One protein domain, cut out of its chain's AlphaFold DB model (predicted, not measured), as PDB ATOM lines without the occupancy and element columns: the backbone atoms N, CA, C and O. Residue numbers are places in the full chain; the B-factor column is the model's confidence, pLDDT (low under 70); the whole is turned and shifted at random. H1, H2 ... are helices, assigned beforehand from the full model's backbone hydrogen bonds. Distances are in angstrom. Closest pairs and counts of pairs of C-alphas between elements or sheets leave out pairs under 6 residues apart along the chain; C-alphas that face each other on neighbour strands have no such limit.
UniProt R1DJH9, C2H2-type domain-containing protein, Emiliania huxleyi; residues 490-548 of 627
ATOM      1  N   GLY A 490     179.307 182.037 290.042       75.94
ATOM      2  CA  GLY A 490     180.258 181.721 288.981       75.94
ATOM      3  C   GLY A 490     181.515 181.059 289.534       75.94
ATOM      4  O   GLY A 490     181.603 180.749 290.723       75.94
ATOM      5  N   PHE A 491     182.500 180.832 288.673       80.12
ATOM      6  CA  PHE A 491     183.807 180.316 289.063       80.12
ATOM      7  C   PHE A 491     184.696 181.455 289.562       80.12
ATOM      8  O   PHE A 491     184.963 182.404 288.829       80.12
ATOM      9  N   VAL A 492     185.157 181.355 290.803       82.19
ATOM     10  CA  VAL A 492     185.978 182.355 291.485       82.19
ATOM     11  C   VAL A 492     187.454 182.027 291.297       82.19
ATOM     12  O   VAL A 492     187.899 180.903 291.554       82.19
ATOM     13  N   CYS A 493     188.238 183.010 290.857       84.44
ATOM     14  CA  CYS A 493     189.687 182.875 290.817       84.44
ATOM     15  C   CYS A 493     190.242 182.755 292.247       84.44
ATOM     16  O   CYS A 493     189.997 183.635 293.069       84.44
ATOM     17  N   PRO A 494     191.055 181.731 292.553       77.81
ATOM     18  CA  PRO A 494     191.581 181.514 293.899       77.81
ATOM     19  C   PRO A 494     192.618 182.539 294.373       77.81
ATOM     20  O   PRO A 494     193.081 182.429 295.504       77.81
ATOM     21  N   SER A 495     193.022 183.488 293.523       77.75
ATOM     22  CA  SER A 495     194.042 184.493 293.850       77.75
ATOM     23  C   SER A 495     193.562 185.938 293.798       77.75
ATOM     24  O   SER A 495     194.255 186.800 294.328       77.75
ATOM     25  N   CYS A 496     192.433 186.234 293.153       79.50
ATOM     26  CA  CYS A 496     191.979 187.617 292.970       79.50
ATOM     27  C   CYS A 496     190.459 187.797 293.068       79.50
ATOM     28  O   CYS A 496     189.951 188.846 292.677       79.50
ATOM     29  N   ASP A 497     189.743 186.782 293.566       72.81
ATOM     30  CA  ASP A 497     188.292 186.777 293.799       72.81
ATOM     31  C   ASP A 497     187.433 187.190 292.585       72.81
ATOM     32  O   ASP A 497     186.246 187.498 292.706       72.81
ATOM     33  N   SER A 498     188.003 187.164 291.377       74.12
ATOM     34  CA  SER A 498     187.287 187.479 290.147       74.12
ATOM     35  C   SER A 498     186.316 186.360 289.783       74.12
ATOM     36  O   SER A 498     186.672 185.181 289.767       74.12
ATOM     37  N   LEU A 499     185.082 186.743 289.453       76.31
ATOM     38  CA  LEU A 499     184.034 185.834 288.995       76.31
ATOM     39  C   LEU A 499     184.115 185.628 287.480       76.31
ATOM     40  O   LEU A 499     184.165 186.586 286.705       76.31
ATOM     41  N   HIS A 500     184.066 184.368 287.069       77.25
ATOM     42  CA  HIS A 500     184.085 183.931 285.680       77.25
ATOM     43  C   HIS A 500     182.920 182.985 285.383       77.25
ATOM     44  O   HIS A 500     182.500 182.199 286.231       77.25
ATOM     45  N   ASP A 501     182.437 183.016 284.143       66.94
ATOM     46  CA  ASP A 501     181.282 182.213 283.720       66.94
ATOM     47  C   ASP A 501     181.647 180.731 283.482       66.94
ATOM     48  O   ASP A 501     180.779 179.860 283.490       66.94
ATOM     49  N   THR A 502     182.937 180.422 283.293       73.31
ATOM     50  CA  THR A 502     183.448 179.063 283.047       73.31
ATOM     51  C   THR A 502     184.665 178.741 283.912       73.31
ATOM     52  O   THR A 502     185.449 179.629 284.266       73.31
ATOM     53  N   ALA A 503     184.859 177.453 284.221       77.06
ATOM     54  CA  ALA A 503     186.008 176.999 284.999       77.06
ATOM     55  C   ALA A 503     187.336 177.283 284.288       77.06
ATOM     56  O   ALA A 503     188.297 177.707 284.928       77.06
ATOM     57  N   ASP A 504     187.379 177.096 282.967       80.88
ATOM     58  CA  ASP A 504     188.572 177.344 282.153       80.88
ATOM     59  C   ASP A 504     189.003 178.816 282.205       80.88
ATOM     60  O   ASP A 504     190.195 179.115 282.260       80.88
ATOM     61  N   ALA A 505     188.047 179.753 282.234       80.06
ATOM     62  CA  ALA A 505     188.341 181.179 282.345       80.06
ATOM     63  C   ALA A 505     188.873 181.551 283.739       80.06
ATOM     64  O   ALA A 505     189.825 182.329 283.837       80.06
ATOM     65  N   ALA A 506     188.322 180.957 284.802       82.94
ATOM     66  CA  ALA A 506     188.848 181.129 286.155       82.94
ATOM     67  C   ALA A 506     190.265 180.553 286.295       82.94
ATOM     68  O   ALA A 506     191.129 181.181 286.903       82.94
ATOM     69  N   TRP A 507     190.542 179.401 285.678       84.25
ATOM     70  CA  TRP A 507     191.879 178.805 285.660       84.25
ATOM     71  C   TRP A 507     192.882 179.585 284.812       84.25
ATOM     72  O   TRP A 507     194.038 179.720 285.209       84.25
ATOM     73  N   ALA A 508     192.453 180.146 283.681       84.00
ATOM     74  CA  ALA A 508     193.285 181.041 282.884       84.00
ATOM     75  C   ALA A 508     193.660 182.304 283.675       84.00
ATOM     76  O   ALA A 508     194.806 182.743 283.614       84.00
ATOM     77  N   CYS A 509     192.731 182.852 284.464       83.69
ATOM     78  CA  CYS A 509     193.021 183.950 285.382       83.69
ATOM     79  C   CYS A 509     193.982 183.514 286.499       83.69
ATOM     80  O   CYS A 509     195.003 184.163 286.714       83.69
ATOM     81  N   ALA A 510     193.742 182.368 287.138       84.19
ATOM     82  CA  ALA A 510     194.627 181.821 288.169       84.19
ATOM     83  C   ALA A 510     196.070 181.622 287.659       84.19
ATOM     84  O   ALA A 510     197.031 181.938 288.363       84.19
ATOM     85  N   ALA A 511     196.232 181.209 286.398       84.25
ATOM     86  CA  ALA A 511     197.537 181.075 285.757       84.25
ATOM     87  C   ALA A 511     198.282 182.417 285.628       84.25
ATOM     88  O   ALA A 511     199.507 182.444 285.753       84.25
ATOM     89  N   THR A 512     197.575 183.542 285.450       84.81
ATOM     90  CA  THR A 512     198.203 184.883 285.454       84.81
ATOM     91  C   THR A 512     198.741 185.290 286.826       84.81
ATOM     92  O   THR A 512     199.660 186.101 286.905       84.81
ATOM     93  N   HIS A 513     198.239 184.672 287.897       81.88
ATOM     94  CA  HIS A 513     198.741 184.832 289.264       81.88
ATOM     95  C   HIS A 513     199.816 183.800 289.638       81.88
ATOM     96  O   HIS A 513     200.241 183.746 290.789       81.88
ATOM     97  N   GLY A 514     200.262 182.971 288.687       81.94
ATOM     98  CA  GLY A 514     201.233 181.905 288.942       81.94
ATOM     99  C   GLY A 514     200.648 180.688 289.662       81.94
ATOM    100  O   GLY A 514     201.408 179.842 290.131       81.94
ATOM    101  N   VAL A 515     199.317 180.570 289.754       79.06
ATOM    102  CA  VAL A 515     198.664 179.373 290.294       79.06
ATOM    103  C   VAL A 515     198.607 178.303 289.214       79.06
ATOM    104  O   VAL A 515     198.037 178.499 288.139       79.06
ATOM    105  N   GLU A 516     199.199 177.153 289.514       76.38
ATOM    106  CA  GLU A 516     199.223 176.018 288.604       76.38
ATOM    107  C   GLU A 516     197.828 175.393 288.458       76.38
ATOM    108  O   GLU A 516     197.064 175.299 289.422       76.38
ATOM    109  N   HIS A 517     197.489 174.968 287.239       76.69
ATOM    110  CA  HIS A 517     196.162 174.452 286.923       76.69
ATOM    111  C   HIS A 517     195.874 173.128 287.644       76.69
ATOM    112  O   HIS A 517     196.239 172.046 287.177       76.69
ATOM    113  N   ASP A 518     195.095 173.182 288.720       71.31
ATOM    114  CA  ASP A 518     194.666 172.000 289.456       71.31
ATOM    115  C   ASP A 518     193.310 171.505 288.931       71.31
ATOM    116  O   ASP A 518     192.236 171.892 289.385       71.31
ATOM    117  N   ASN A 519     193.355 170.601 287.949       72.81
ATOM    118  CA  ASN A 519     192.193 169.954 287.308       72.81
ATOM    119  C   ASN A 519     191.345 169.063 288.253       72.81
ATOM    120  O   ASN A 519     190.647 168.145 287.818       72.81
ATOM    121  N   LYS A 520     191.465 169.274 289.558       75.62
ATOM    122  CA  LYS A 520     190.899 168.460 290.626       75.62
ATOM    123  C   LYS A 520     190.027 169.264 291.570       75.62
ATOM    124  O   LYS A 520     189.321 168.641 292.348       75.62
ATOM    125  N   ARG A 521     190.037 170.595 291.536       78.94
ATOM    126  CA  ARG A 521     189.245 171.414 292.460       78.94
ATOM    127  C   ARG A 521     188.195 172.238 291.737       78.94
ATOM    128  O   ARG A 521     188.462 172.817 290.687       78.94
ATOM    129  N   CYS A 522     187.010 172.301 292.331       80.44
ATOM    130  CA  CYS A 522     185.940 173.162 291.865       80.44
ATOM    131  C   CYS A 522     186.144 174.588 292.370       80.44
ATOM    132  O   CYS A 522     186.265 174.821 293.572       80.44
ATOM    133  N   LEU A 523     186.173 175.529 291.426       81.50
ATOM    134  CA  LEU A 523     186.285 176.964 291.681       81.50
ATOM    135  C   LEU A 523     184.921 177.655 291.802       81.50
ATOM    136  O   LEU A 523     184.873 178.868 291.931       81.50
ATOM    137  N   TRP A 524     183.811 176.918 291.729       81.75
ATOM    138  CA  TRP A 524     182.485 177.518 291.850       81.75
ATOM    139  C   TRP A 524     182.271 178.127 293.238       81.75
ATOM    140  O   TRP A 524     182.599 177.492 294.248       81.75
ATOM    141  N   ASP A 525     181.687 179.324 293.265       75.38
ATOM    142  CA  ASP A 525     181.386 180.069 294.483       75.38
ATOM    143  C   ASP A 525     180.579 179.214 295.481       75.38
ATOM    144  O   ASP A 525     179.471 178.747 295.196       75.38
ATOM    145  N   GLY A 526     181.184 178.937 296.639       70.94
ATOM    146  CA  GLY A 526     180.607 178.108 297.702       70.94
ATOM    147  C   GLY A 526     180.675 176.583 297.517       70.94
ATOM    148  O   GLY A 526     180.161 175.867 298.374       70.94
ATOM    149  N   CYS A 527     181.291 176.043 296.453       77.81
ATOM    150  CA  CYS A 527     181.367 174.586 296.262       77.81
ATOM    151  C   CYS A 527     182.612 173.938 296.882       77.81
ATOM    152  O   CYS A 527     182.485 172.913 297.545       77.81
ATOM    153  N   GLY A 528     183.809 174.472 296.618       72.19
ATOM    154  CA  GLY A 528     185.078 174.012 297.206       72.19
ATOM    155  C   GLY A 528     185.445 172.520 297.050       72.19
ATOM    156  O   GLY A 528     186.449 172.095 297.620       72.19
ATOM    157  N   GLU A 529     184.675 171.707 296.312       76.38
ATOM    158  CA  GLU A 529     184.889 170.257 296.228       76.38
ATOM    159  C   GLU A 529     186.206 169.922 295.511       76.38
ATOM    160  O   GLU A 529     186.541 170.493 294.469       76.38
ATOM    161  N   THR A 530     186.940 168.948 296.057       80.94
ATOM    162  CA  THR A 530     188.174 168.415 295.467       80.94
ATOM    163  C   THR A 530     188.000 166.949 295.074       80.94
ATOM    164  O   THR A 530     187.393 166.143 295.778       80.94
ATOM    165  N   PHE A 531     188.543 166.586 293.919       83.88
ATOM    166  CA  PHE A 531     188.375 165.299 293.264       83.88
ATOM    167  C   PHE A 531     189.721 164.612 293.101       83.88
ATOM    168  O   PHE A 531     190.725 165.214 292.736       83.88
ATOM    169  N   ARG A 532     189.747 163.292 293.291       78.44
ATOM    170  CA  ARG A 532     190.980 162.510 293.106       78.44
ATOM    171  C   ARG A 532     191.419 162.425 291.642       78.44
ATOM    172  O   ARG A 532     192.605 162.243 291.375       78.44
ATOM    173  N   VAL A 533     190.476 162.538 290.703       80.75
ATOM    174  CA  VAL A 533     190.700 162.329 289.265       80.75
ATOM    175  C   VAL A 533     190.037 163.454 288.457       80.75
ATOM    176  O   VAL A 533     188.878 163.769 288.732       80.75
ATOM    177  N   PRO A 534     190.697 163.998 287.413       76.62
ATOM    178  CA  PRO A 534     190.129 165.047 286.559       76.62
ATOM    179  C   PRO A 534     188.790 164.694 285.906       76.62
ATOM    180  O   PRO A 534     187.931 165.551 285.732       76.62
ATOM    181  N   ALA A 535     188.576 163.418 285.574       78.06
ATOM    182  CA  ALA A 535     187.306 162.946 285.024       78.06
ATOM    183  C   ALA A 535     186.132 163.144 286.001       78.06
ATOM    184  O   ALA A 535     185.029 163.477 285.575       78.06
ATOM    185  N   ALA A 536     186.368 162.990 287.309       74.38
ATOM    186  CA  ALA A 536     185.343 163.201 288.329       74.38
ATOM    187  C   ALA A 536     185.027 164.693 288.520       74.38
ATOM    188  O   ALA A 536     183.859 165.043 288.675       74.38
ATOM    189  N   TYR A 537     186.039 165.565 288.425       81.06
ATOM    190  CA  TYR A 537     185.844 167.015 288.409       81.06
ATOM    191  C   TYR A 537     185.032 167.468 287.186       81.06
ATOM    192  O   TYR A 537     184.012 168.137 287.344       81.06
ATOM    193  N   LYS A 538     185.395 167.009 285.981       74.56
ATOM    194  CA  LYS A 538     184.633 167.288 284.748       74.56
ATOM    195  C   LYS A 538     183.193 166.780 284.804       74.56
ATOM    196  O   LYS A 538     182.299 167.391 284.239       74.56
ATOM    197  N   ALA A 539     182.947 165.670 285.496       71.06
ATOM    198  CA  ALA A 539     181.590 165.193 285.743       71.06
ATOM    199  C   ALA A 539     180.861 166.019 286.820       71.06
ATOM    200  O   ALA A 539     179.635 165.980 286.892       71.06
ATOM    201  N   HIS A 540     181.570 166.717 287.707       78.62
ATOM    202  CA  HIS A 540     180.990 167.567 288.747       78.62
ATOM    203  C   HIS A 540     180.630 168.966 288.227       78.62
ATOM    204  O   HIS A 540     179.558 169.448 288.574       78.62
ATOM    205  N   GLU A 541     181.453 169.567 287.365       67.06
ATOM    206  CA  GLU A 541     181.256 170.906 286.777       67.06
ATOM    207  C   GLU A 541     179.829 171.177 286.224       67.06
ATOM    208  O   GLU A 541     179.270 172.229 286.548       67.06
ATOM    209  N   PRO A 542     179.160 170.228 285.525       68.44
ATOM    210  CA  PRO A 542     177.764 170.355 285.083       68.44
ATOM    211  C   PRO A 542     176.737 170.648 286.180       68.44
ATOM    212  O   PRO A 542     175.669 171.182 285.889       68.44
ATOM    213  N   LYS A 543     177.023 170.287 287.441       67.19
ATOM    214  CA  LYS A 543     176.107 170.538 288.564       67.19
ATOM    215  C   LYS A 543     175.878 172.031 288.797       67.19
ATOM    216  O   LYS A 543     174.813 172.393 289.281       67.19
ATOM    217  N   HIS A 544     176.865 172.859 288.466       66.12
ATOM    218  CA  HIS A 544     176.816 174.300 288.693       66.12
ATOM    219  C   HIS A 544     176.387 175.065 287.453       66.12
ATOM    220  O   HIS A 544     175.548 175.955 287.532       66.12
ATOM    221  N   THR A 545     176.920 174.679 286.294       62.28
ATOM    222  CA  THR A 545     176.588 175.323 285.017       62.28
ATOM    223  C   THR A 545     175.201 174.929 284.510       62.28
ATOM    224  O   THR A 545     174.646 175.604 283.648       62.28
ATOM    225  N   GLY A 546     174.629 173.828 285.016       58.31
ATOM    226  CA  GLY A 546     173.351 173.288 284.548       58.31
ATOM    227  C   GLY A 546     173.415 172.716 283.128       58.31
ATOM    228  O   GLY A 546     172.387 172.325 282.574       58.31
ATOM    229  N   ILE A 547     174.611 172.647 282.533       52.00
ATOM    230  CA  ILE A 547     174.839 172.141 281.181       52.00
ATOM    231  C   ILE A 547     175.274 170.692 281.301       52.00
ATOM    232  O   ILE A 547     176.422 170.381 281.620       52.00
ATOM    233  N   TRP A 548     174.343 169.792 281.034       59.22
ATOM    234  CA  TRP A 548     174.605 168.368 281.079       59.22
ATOM    235  C   TRP A 548     174.828 167.844 279.661       59.22
ATOM    236  O   TRP A 548     174.061 168.183 278.765       59.22
TER     237      TRP A 548
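What this domain is: This is residues 490 to 548 of the 627 residues of the protein "C2H2-type domain-containing protein" of Emiliania huxleyi (UniProt R1DJH9). This is a domain of little regular structure: the loop of residues 490 to 502 folds over H1 on one side, H2 and then H3 stand on the other, and the long loop of residues 513 to 533 runs between. The printed part has 59 residues, with 21 in three named helices, H1, H2, H3 in chain order, and no named strand; the class is all helix. It is compact, with a radius of gyration of the C-alphas of 10.6 A, and spans 29 by 21 by 16 A.

How they stand to each other: Look first at H1, residues 503 to 512; it is apart from H2, residues 534 to 540, and from H3, residues 542 to 545. H2 and H3 meet only through their link, residue 541. In H1 and H2 every O i to N i+4 pair is within hydrogen-bond range; H3 is too short for such a pair, and its one O i to N i+3 pair is not within range.

Where its parts are: Find C-alpha 503 at (186.008, 176.999, 284.999); from there H1 runs 14.5 A to C-alpha 512. H2 covers 9.7 A, and H3 5.1 A, ending at C-alpha 545 at (176.588, 175.323, 285.017).

The domain as a whole: The C-alphas farthest apart, of Gly 514 and Trp 548, are 30.9 A apart. The printed part has no cut. The link from H1 to H2 is long, 21 residues; that from H2 to H3 is tight. Confidence is low, under 70, at residue 501 and residues 541 to 548.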